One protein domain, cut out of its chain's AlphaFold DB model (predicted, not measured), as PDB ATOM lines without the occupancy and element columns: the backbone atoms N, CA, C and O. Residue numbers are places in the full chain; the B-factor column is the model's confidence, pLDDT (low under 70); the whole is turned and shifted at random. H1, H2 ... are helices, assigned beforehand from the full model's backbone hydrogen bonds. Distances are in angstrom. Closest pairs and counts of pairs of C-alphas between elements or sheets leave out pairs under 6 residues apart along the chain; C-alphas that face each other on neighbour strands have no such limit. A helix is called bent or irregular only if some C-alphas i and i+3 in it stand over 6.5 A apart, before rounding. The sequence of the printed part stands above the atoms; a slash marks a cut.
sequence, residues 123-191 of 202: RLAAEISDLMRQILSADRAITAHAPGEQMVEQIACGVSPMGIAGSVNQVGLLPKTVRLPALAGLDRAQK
ATOM      1  N   ARG A 123     161.813 209.286 144.992       93.69
ATOM      2  CA  ARG A 123     161.639 209.006 143.563       93.69
ATOM      3  C   ARG A 123     162.207 207.634 143.197       93.69
ATOM      4  O   ARG A 123     161.500 206.824 142.615       93.69
ATOM      5  N   LEU A 124     163.456 207.356 143.576       94.75
ATOM      6  CA  LEU A 124     164.114 206.081 143.274       94.75
ATOM      7  C   LEU A 124     163.401 204.895 143.941       94.75
ATOM      8  O   LEU A 124     163.238 203.847 143.324       94.75
ATOM      9  N   ALA A 125     162.947 205.052 145.184       91.75
ATOM     10  CA  ALA A 125     162.198 204.029 145.904       91.75
ATOM     11  C   ALA A 125     160.835 203.760 145.256       91.75
ATOM     12  O   ALA A 125     160.437 202.598 145.175       91.75
ATOM     13  N   ALA A 126     160.154 204.795 144.754       89.00
ATOM     14  CA  ALA A 126     158.919 204.645 143.988       89.00
ATOM     15  C   ALA A 126     159.169 203.934 142.648       89.00
ATOM     16  O   ALA A 126     158.497 202.952 142.357       89.00
ATOM     17  N   GLU A 127     160.186 204.345 141.885       93.31
ATOM     18  CA  GLU A 127     160.551 203.719 140.603       93.31
ATOM     19  C   GLU A 127     160.907 202.234 140.765       93.31
ATOM     20  O   GLU A 127     160.415 201.383 140.022       93.31
ATOM     21  N   ILE A 128     161.714 201.898 141.777       92.06
ATOM     22  CA  ILE A 128     162.042 200.505 142.108       92.06
ATOM     23  C   ILE A 128     160.772 199.750 142.522       92.06
ATOM     24  O   ILE A 128     160.572 198.609 142.105       92.06
ATOM     25  N   SER A 129     159.894 200.385 143.306       88.69
ATOM     26  CA  SER A 129     158.611 199.803 143.716       88.69
ATOM     27  C   SER A 129     157.691 199.479 142.554       88.69
ATOM     28  O   SER A 129     157.106 198.394 142.509       88.69
ATOM     29  N   ASP A 130     157.592 200.382 141.592       90.31
ATOM     30  CA  ASP A 130     156.787 200.194 140.393       90.31
ATOM     31  C   ASP A 130     157.344 199.073 139.522       90.31
ATOM     32  O   ASP A 130     156.587 198.198 139.097       90.31
ATOM     33  N   LEU A 131     158.665 199.031 139.335       92.06
ATOM     34  CA  LEU A 131     159.321 197.968 138.578       92.06
ATOM     35  C   LEU A 131     159.077 196.589 139.207       92.06
ATOM     36  O   LEU A 131     158.708 195.649 138.505       92.06
ATOM     37  N   MET A 132     159.208 196.461 140.531       89.88
ATOM     38  CA  MET A 132     158.952 195.181 141.205       89.88
ATOM     39  C   MET A 132     157.488 194.748 141.102       89.88
ATOM     40  O   MET A 132     157.214 193.560 140.939       89.88
ATOM     41  N   ARG A 133     156.535 195.689 141.154       88.31
ATOM     42  CA  ARG A 133     155.112 195.380 140.934       88.31
ATOM     43  C   ARG A 133     154.856 194.856 139.524       88.31
ATOM     44  O   ARG A 133     154.130 193.875 139.376       88.31
ATOM     45  N   GLN A 134     155.470 195.466 138.513       92.00
ATOM     46  CA  GLN A 134     155.355 195.015 137.122       92.00
ATOM     47  C   GLN A 134     155.913 193.601 136.940       92.00
ATOM     48  O   GLN A 134     155.228 192.750 136.377       92.00
ATOM     49  N   ILE A 135     157.106 193.332 137.479       90.62
ATOM     50  CA  ILE A 135     157.745 192.009 137.415       90.62
ATOM     51  C   ILE A 135     156.863 190.951 138.083       90.62
ATOM     52  O   ILE A 135     156.535 189.945 137.464       90.62
ATOM     53  N   LEU A 136     156.407 191.200 139.315       89.56
ATOM     54  CA  LEU A 136     155.555 190.248 140.034       89.56
ATOM     55  C   LEU A 136     154.211 190.015 139.336       89.56
ATOM     56  O   LEU A 136     153.706 188.895 139.350       89.56
ATOM     57  N   SER A 137     153.614 191.055 138.751       90.88
ATOM     58  CA  SER A 137     152.367 190.928 137.993       90.88
ATOM     59  C   SER A 137     152.559 190.076 136.737       90.88
ATOM     60  O   SER A 137     151.764 189.166 136.496       90.88
ATOM     61  N   ALA A 138     153.636 190.314 135.986       91.88
ATOM     62  CA  ALA A 138     153.979 189.534 134.804       91.88
ATOM     63  C   ALA A 138     154.277 188.069 135.156       91.88
ATOM     64  O   ALA A 138     153.677 187.175 134.564       91.88
ATOM     65  N   ASP A 139     155.103 187.811 136.172       90.75
ATOM     66  CA  ASP A 139     155.421 186.451 136.629       90.75
ATOM     67  C   ASP A 139     154.160 185.694 137.088       90.75
ATOM     68  O   ASP A 139     153.995 184.506 136.791       90.75
ATOM     69  N   ARG A 140     153.220 186.372 137.769       90.19
ATOM     70  CA  ARG A 140     151.913 185.782 138.120       90.19
ATOM     71  C   ARG A 140     151.093 185.440 136.881       90.19
ATOM     72  O   ARG A 140     150.527 184.350 136.829       90.19
ATOM     73  N   ALA A 141     151.024 186.340 135.902       92.69
ATOM     74  CA  ALA A 141     150.285 186.110 134.663       92.69
ATOM     75  C   ALA A 141     150.877 184.942 133.858       92.69
ATOM     76  O   ALA A 141     150.128 184.080 133.401       92.69
ATOM     77  N   ILE A 142     152.207 184.865 133.760       90.50
ATOM     78  CA  ILE A 142     152.928 183.749 133.133       90.50
ATOM     79  C   ILE A 142     152.609 182.445 133.867       90.50
ATOM     80  O   ILE A 142     152.180 181.477 133.249       90.50
ATOM     81  N   THR A 143     152.717 182.435 135.197       89.00
ATOM     82  CA  THR A 143     152.410 181.247 136.011       89.00
ATOM     83  C   THR A 143     150.961 180.779 135.832       89.00
ATOM     84  O   THR A 143     150.704 179.578 135.787       89.00
ATOM     85  N   ALA A 144     150.007 181.710 135.732       92.38
ATOM     86  CA  ALA A 144     148.582 181.401 135.630       92.38
ATOM     87  C   ALA A 144     148.139 180.973 134.221       92.38
ATOM     88  O   ALA A 144     147.241 180.139 134.094       92.38
ATOM     89  N   HIS A 145     148.725 181.550 133.169       93.88
ATOM     90  CA  HIS A 145     148.210 181.431 131.800       93.88
ATOM     91  C   HIS A 145     149.180 180.785 130.806       93.88
ATOM     92  O   HIS A 145     148.740 180.351 129.744       93.88
ATOM     93  N   ALA A 146     150.466 180.691 131.137       90.81
ATOM     94  CA  ALA A 146     151.498 180.106 130.286       90.81
ATOM     95  C   ALA A 146     152.493 179.264 131.117       90.81
ATOM     96  O   ALA A 146     153.683 179.581 131.195       90.81
ATOM     97  N   PRO A 147     152.017 178.194 131.788       84.06
ATOM     98  CA  PRO A 147     152.876 177.375 132.632       84.06
ATOM     99  C   PRO A 147     153.994 176.732 131.800       84.06
ATOM    100  O   PRO A 147     153.729 176.042 130.819       84.06
ATOM    101  N   GLY A 148     155.243 176.946 132.218       83.56
ATOM    102  CA  GLY A 148     156.442 176.463 131.523       83.56
ATOM    103  C   GLY A 148     157.186 177.531 130.719       83.56
ATOM    104  O   GLY A 148     158.330 177.290 130.342       83.56
ATOM    105  N   GLU A 149     156.591 178.709 130.511       88.75
ATOM    106  CA  GLU A 149     157.306 179.865 129.964       88.75
ATOM    107  C   GLU A 149     158.302 180.452 130.975       88.75
ATOM    108  O   GLU A 149     158.162 180.301 132.196       88.75
ATOM    109  N   GLN A 150     159.322 181.136 130.456       87.06
ATOM    110  CA  GLN A 150     160.357 181.760 131.278       87.06
ATOM    111  C   GLN A 150     159.809 182.959 132.063       87.06
ATOM    112  O   GLN A 150     159.086 183.795 131.524       87.06
ATOM    113  N   MET A 151     160.213 183.075 133.327       89.06
ATOM    114  CA  MET A 151     159.902 184.231 134.177       89.06
ATOM    115  C   MET A 151     160.690 185.469 133.734       89.06
ATOM    116  O   MET A 151     161.750 185.357 133.106       89.06
ATOM    117  N   VAL A 152     160.233 186.661 134.124       90.62
ATOM    118  CA  VAL A 152     160.840 187.933 133.693       90.62
ATOM    119  C   VAL A 152     162.324 188.025 134.069       90.62
ATOM    120  O   VAL A 152     163.142 188.430 133.243       90.62
ATOM    121  N   GLU A 153     162.704 187.598 135.278       89.31
ATOM    122  CA  GLU A 153     164.110 187.589 135.721       89.31
ATOM    123  C   GLU A 153     164.988 186.672 134.854       89.31
ATOM    124  O   GLU A 153     166.125 187.019 134.538       89.31
ATOM    125  N   GLN A 154     164.468 185.517 134.425       88.19
ATOM    126  CA  GLN A 154     165.221 184.567 133.599       88.19
ATOM    127  C   GLN A 154     165.524 185.154 132.219       88.19
ATOM    128  O   GLN A 154     166.646 185.015 131.726       88.19
ATOM    129  N   ILE A 155     164.551 185.859 131.636       89.94
ATOM    130  CA  ILE A 155     164.710 186.571 130.365       89.94
ATOM    131  C   ILE A 155     165.728 187.707 130.522       89.94
ATOM    132  O   ILE A 155     166.657 187.813 129.723       89.94
ATOM    133  N   ALA A 156     165.599 188.525 131.572       89.69
ATOM    134  CA  ALA A 156     166.511 189.642 131.832       89.69
ATOM    135  C   ALA A 156     167.968 189.186 132.041       89.69
ATOM    136  O   ALA A 156     168.897 189.863 131.603       89.69
ATOM    137  N   CYS A 157     168.170 188.020 132.659       85.62
ATOM    138  CA  CYS A 157     169.483 187.406 132.865       85.62
ATOM    139  C   CYS A 157     170.018 186.641 131.637       85.62
ATOM    140  O   CYS A 157     171.103 186.064 131.712       85.62
ATOM    141  N   GLY A 158     169.282 186.600 130.522       87.75
ATOM    142  CA  GLY A 158     169.695 185.891 129.307       87.75
ATOM    143  C   GLY A 158     169.767 184.369 129.471       87.75
ATOM    144  O   GLY A 158     170.539 183.708 128.773       87.75
ATOM    145  N   VAL A 159     168.999 183.795 130.403       83.62
ATOM    146  CA  VAL A 159     168.944 182.343 130.600       83.62
ATOM    147  C   VAL A 159     168.250 181.714 129.394       83.62
ATOM    148  O   VAL A 159     167.174 182.149 128.995       83.62
ATOM    149  N   SER A 160     168.850 180.679 128.802       80.62
ATOM    150  CA  SER A 160     168.232 179.948 127.687       80.62
ATOM    151  C   SER A 160     166.930 179.258 128.133       80.62
ATOM    152  O   SER A 160     166.915 178.701 129.233       80.62
ATOM    153  N   PRO A 161     165.882 179.192 127.285       77.25
ATOM    154  CA  PRO A 161     164.639 178.473 127.590       77.25
ATOM    155  C   PRO A 161     164.842 177.002 127.980       77.25
ATOM    156  O   PRO A 161     164.054 176.447 128.735       77.25
ATOM    157  N   MET A 162     165.918 176.377 127.487       76.69
ATOM    158  CA  MET A 162     166.273 174.976 127.769       76.69
ATOM    159  C   MET A 162     167.323 174.830 128.884       76.69
ATOM    160  O   MET A 162     167.775 173.724 129.176       76.69
ATOM    161  N   GLY A 163     167.773 175.939 129.476       68.25
ATOM    162  CA  GLY A 163     168.780 175.940 130.531       68.25
ATOM    163  C   GLY A 163     168.186 175.554 131.883       68.25
ATOM    164  O   GLY A 163     167.120 176.031 132.265       68.25
ATOM    165  N   ILE A 164     168.905 174.732 132.655       60.75
ATOM    166  CA  ILE A 164     168.579 174.507 134.068       60.75
ATOM    167  C   ILE A 164     168.895 175.806 134.817       60.75
ATOM    168  O   ILE A 164     170.046 176.073 135.166       60.75
ATOM    169  N   ALA A 165     167.880 176.636 135.049       59.72
ATOM    170  CA  ALA A 165     168.004 177.808 135.903       59.72
ATOM    171  C   ALA A 165     168.132 177.344 137.363       59.72
ATOM    172  O   ALA A 165     167.146 177.202 138.078       59.72
ATOM    173  N   GLY A 166     169.362 177.089 137.815       56.75
ATOM    174  CA  GLY A 166     169.658 176.801 139.224       56.75
ATOM    175  C   GLY A 166     169.475 178.011 140.154       56.75
ATOM    176  O   GLY A 166     169.672 177.891 141.362       56.75
ATOM    177  N   SER A 167     169.127 179.183 139.616       56.19
ATOM    178  CA  SER A 167     168.939 180.401 140.394       56.19
ATOM    179  C   SER A 167     167.504 180.514 140.901       56.19
ATOM    180  O   SER A 167     166.553 180.641 140.131       56.19
ATOM    181  N   VAL A 168     167.378 180.520 142.226       61.88
ATOM    182  CA  VAL A 168     166.214 181.020 142.964       61.88
ATOM    183  C   VAL A 168     165.817 182.385 142.385       61.88
ATOM    184  O   VAL A 168     166.712 183.195 142.184       61.88
ATOM    185  N   ASN A 169     164.525 182.627 142.117       73.69
ATOM    186  CA  ASN A 169     163.963 183.917 141.672       73.69
ATOM    187  C   ASN A 169     164.342 185.025 142.681       73.69
ATOM    188  O   ASN A 169     163.627 185.237 143.664       73.69
ATOM    189  N   GLN A 170     165.517 185.645 142.525       83.00
ATOM    190  CA  GLN A 170     166.085 186.554 143.520       83.00
ATOM    191  C   GLN A 170     165.319 187.865 143.508       83.00
ATOM    192  O   GLN A 170     165.026 188.411 144.575       83.00
ATOM    193  N   VAL A 171     164.930 188.333 142.322       82.50
ATOM    194  CA  VAL A 171     164.177 189.577 142.151       82.50
ATOM    195  C   VAL A 171     162.798 189.454 142.798       82.50
ATOM    196  O   VAL A 171     162.399 190.328 143.565       82.50
ATOM    197  N   GLY A 172     162.113 188.325 142.615       79.94
ATOM    198  CA  GLY A 172     160.839 188.028 143.275       79.94
ATOM    199  C   GLY A 172     160.941 187.852 144.797       79.94
ATOM    200  O   GLY A 172     159.927 187.940 145.498       79.94
ATOM    201  N   LEU A 173     162.146 187.635 145.339       83.31
ATOM    202  CA  LEU A 173     162.403 187.603 146.783       83.31
ATOM    203  C   LEU A 173     162.694 188.984 147.380       83.31
ATOM    204  O   LEU A 173     162.498 189.155 148.588       83.31
ATOM    205  N   LEU A 174     163.137 189.968 146.590       85.56
ATOM    206  CA  LEU A 174     163.505 191.294 147.102       85.56
ATOM    207  C   LEU A 174     162.351 191.994 147.840       85.56
ATOM    208  O   LEU A 174     162.590 192.453 148.957       85.56
ATOM    209  N   PRO A 175     161.097 192.007 147.347       83.12
ATOM    210  CA  PRO A 175     159.991 192.629 148.084       83.12
ATOM    211  C   PRO A 175     159.672 191.945 149.424       83.12
ATOM    212  O   PRO A 175     159.091 192.559 150.317       83.12
ATOM    213  N   LYS A 176     160.071 190.677 149.596       81.62
ATOM    214  CA  LYS A 176     159.864 189.909 150.837       81.62
ATOM    215  C   LYS A 176     160.985 190.140 151.851       81.62
ATOM    216  O   LYS A 176     160.746 190.121 153.062       81.62
ATOM    217  N   THR A 177     162.211 190.340 151.373       84.25
ATOM    218  CA  THR A 177     163.419 190.408 152.210       84.25
ATOM    219  C   THR A 177     163.871 191.840 152.494       84.25
ATOM    220  O   THR A 177     164.328 192.121 153.604       84.25
ATOM    221  N   VAL A 178     163.686 192.757 151.543       85.12
ATOM    222  CA  VAL A 178     164.157 194.144 151.603       85.12
ATOM    223  C   VAL A 178     163.006 195.099 151.907       85.12
ATOM    224  O   VAL A 178     161.925 195.024 151.324       85.12
ATOM    225  N   ARG A 179     163.260 196.037 152.823       83.75
ATOM    226  CA  ARG A 179     162.341 197.129 153.155       83.75
ATOM    227  C   ARG A 179     162.821 198.438 152.551       83.75
ATOM    228  O   ARG A 179     163.989 198.791 152.701       83.75
ATOM    229  N   LEU A 180     161.895 199.167 151.938       86.62
ATOM    230  CA  LEU A 180     162.098 200.531 151.462       86.62
ATOM    231  C   LEU A 180     161.264 201.476 152.340       86.62
ATOM    232  O   LEU A 180     160.086 201.679 152.048       86.62
ATOM    233  N   PRO A 181     161.820 201.994 153.449       86.44
ATOM    234  CA  PRO A 181     161.061 202.830 154.370       86.44
ATOM    235  C   PRO A 181     160.722 204.181 153.747       86.44
ATOM    236  O   PRO A 181     161.585 204.846 153.177       86.44
ATOM    237  N   ALA A 182     159.500 204.660 153.947       86.12
ATOM    238  CA  ALA A 182     159.187 206.050 153.663       86.12
ATOM    239  C   ALA A 182     159.916 206.957 154.671       86.12
ATOM    240  O   ALA A 182     159.764 206.837 155.888       86.12
ATOM    241  N   LEU A 183     160.761 207.858 154.162       84.44
ATOM    242  CA  LEU A 183     161.569 208.755 154.997       84.44
ATOM    243  C   LEU A 183     160.866 210.088 155.309       84.44
ATOM    244  O   LEU A 183     161.377 210.869 156.115       84.44
ATOM    245  N   ALA A 184     159.706 210.347 154.696       79.25
ATOM    246  CA  ALA A 184     158.901 211.539 154.937       79.25
ATOM    247  C   ALA A 184     158.200 211.480 156.308       79.25
ATOM    248  O   ALA A 184     157.858 210.409 156.802       79.25
ATOM    249  N   GLY A 185     158.017 212.644 156.942       76.75
ATOM    250  CA  GLY A 185     157.668 212.794 158.363       76.75
ATOM    251  C   GLY A 185     156.604 211.829 158.909       76.75
ATOM    252  O   GLY A 185     156.936 210.934 159.686       76.75
ATOM    253  N   LEU A 186     155.336 212.030 158.534       71.75
ATOM    254  CA  LEU A 186     154.194 211.244 159.035       71.75
ATOM    255  C   LEU A 186     154.305 209.755 158.669       71.75
ATOM    256  O   LEU A 186     154.026 208.902 159.509       71.75
ATOM    257  N   ASP A 187     154.812 209.452 157.476       74.19
ATOM    258  CA  ASP A 187     155.003 208.084 156.987       74.19
ATOM    259  C   ASP A 187     156.022 207.317 157.837       74.19
ATOM    260  O   ASP A 187     155.801 206.166 158.219       74.19
ATOM    261  N   ARG A 188     157.105 207.983 158.253       71.62
ATOM    262  CA  ARG A 188     158.089 207.400 159.170       71.62
ATOM    263  C   ARG A 188     157.495 207.137 160.555       71.62
ATOM    264  O   ARG A 188     157.798 206.106 161.156       71.62
ATOM    265  N   ALA A 189     156.653 208.039 161.063       74.06
ATOM    266  CA  ALA A 189     155.952 207.838 162.335       74.06
ATOM    267  C   ALA A 189     154.981 206.646 162.269       74.06
ATOM    268  O   ALA A 189     154.828 205.912 163.245       74.06
ATOM    269  N   GLN A 190     154.390 206.415 161.097       79.31
ATOM    270  CA  GLN A 190     153.495 205.293 160.823       79.31
ATOM    271  C   GLN A 190     154.230 204.006 160.414       79.31
ATOM    272  O   GLN A 190     153.586 202.977 160.221       79.31
ATOM    273  N   LYS A 191     155.571 204.034 160.322       79.81
ATOM    274  CA  LYS A 191     156.402 202.932 159.799       79.81
ATOM    275  C   LYS A 191     155.933 202.460 158.417       79.81
ATOM    276  O   LYS A 191     155.969 201.261 158.134       79.81
TER     277      LYS A 191
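What this domain is: This is residues 123 to 191 of the 202 residues of an uncharacterized protein of Methylorubrum extorquens DSM 13060 (UniProt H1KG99). One long helix, H1, has two short helices, H2 and H3, packed on its middle stretch, while at one end of the whole a small arm, residues 184 to 189 with the short helix H4, sticks out free. H3 crosses H1 steeply, and between H2 and H3 a long loop, residues 157 to 169, swings out toward the end of the whole opposite H4. The printed part has 69 residues with four named helices, H1, H2, H3 and H4 in that order along the chain, and no named strand; the class is all helix. It is loose, with a radius of gyration of the C-alphas of 15.3 A, and it is a rod in outline, spanning 49 by 23 by 18 A.

How they stand to each other: H1, residues 123 to 145, is the longest helix. H2, residues 152 to 156, touches H1, which meets it with residues 135 to 139 alone; their closest C-alphas are those of Ile 135 and Val 152, 6.3 A apart. H3, residues 170 to 177, touches H1, here with residues 132 to 136 of H1 alone; their closest C-alphas are those of Leu 136 and Gly 172, 6.6 A apart. H1 and H3 run opposite ways at a steep tilt of 63 degrees. H2 and H3 are close but not clearly touching, with the closest C-alphas, those of Glu 153 and Val 171, 6.7 A apart. H4, residues 185 to 189, is apart from H1, H2 and H3. In H1, H2 and H4 every O i to N i+4 pair is within hydrogen-bond range; in H3 2 of 4 are, beside 4 of 5 O i to N i+3 pairs.

Where its parts are: H1 begins at C-alpha 123, (161.639, 209.006, 143.563), and ends at C-alpha 145, (148.210, 181.431, 131.800), 32.8 A away. H2 has five residues, Val 152 to Ala 156. H3 runs 9.9 A from C-alpha 170 to C-alpha 177; it is irregular, but only just, with C-alphas 172 and 175 6.7 A apart. H4 has five residues, Gly 185 to Ala 189, and ends at C-alpha 189, (155.952, 207.838, 162.335).

The domain as a whole: The two C-alphas farthest apart are those of Met 162 and Gly 185, at 49.4 A. The printed part has no cut. The link from H2 to H3, 13 residues, is long; those from H1 to H2 and from H3 to H4 are short. The mean pLDDT of the printed part is 83.8, and residues 163 to 168 are under 70.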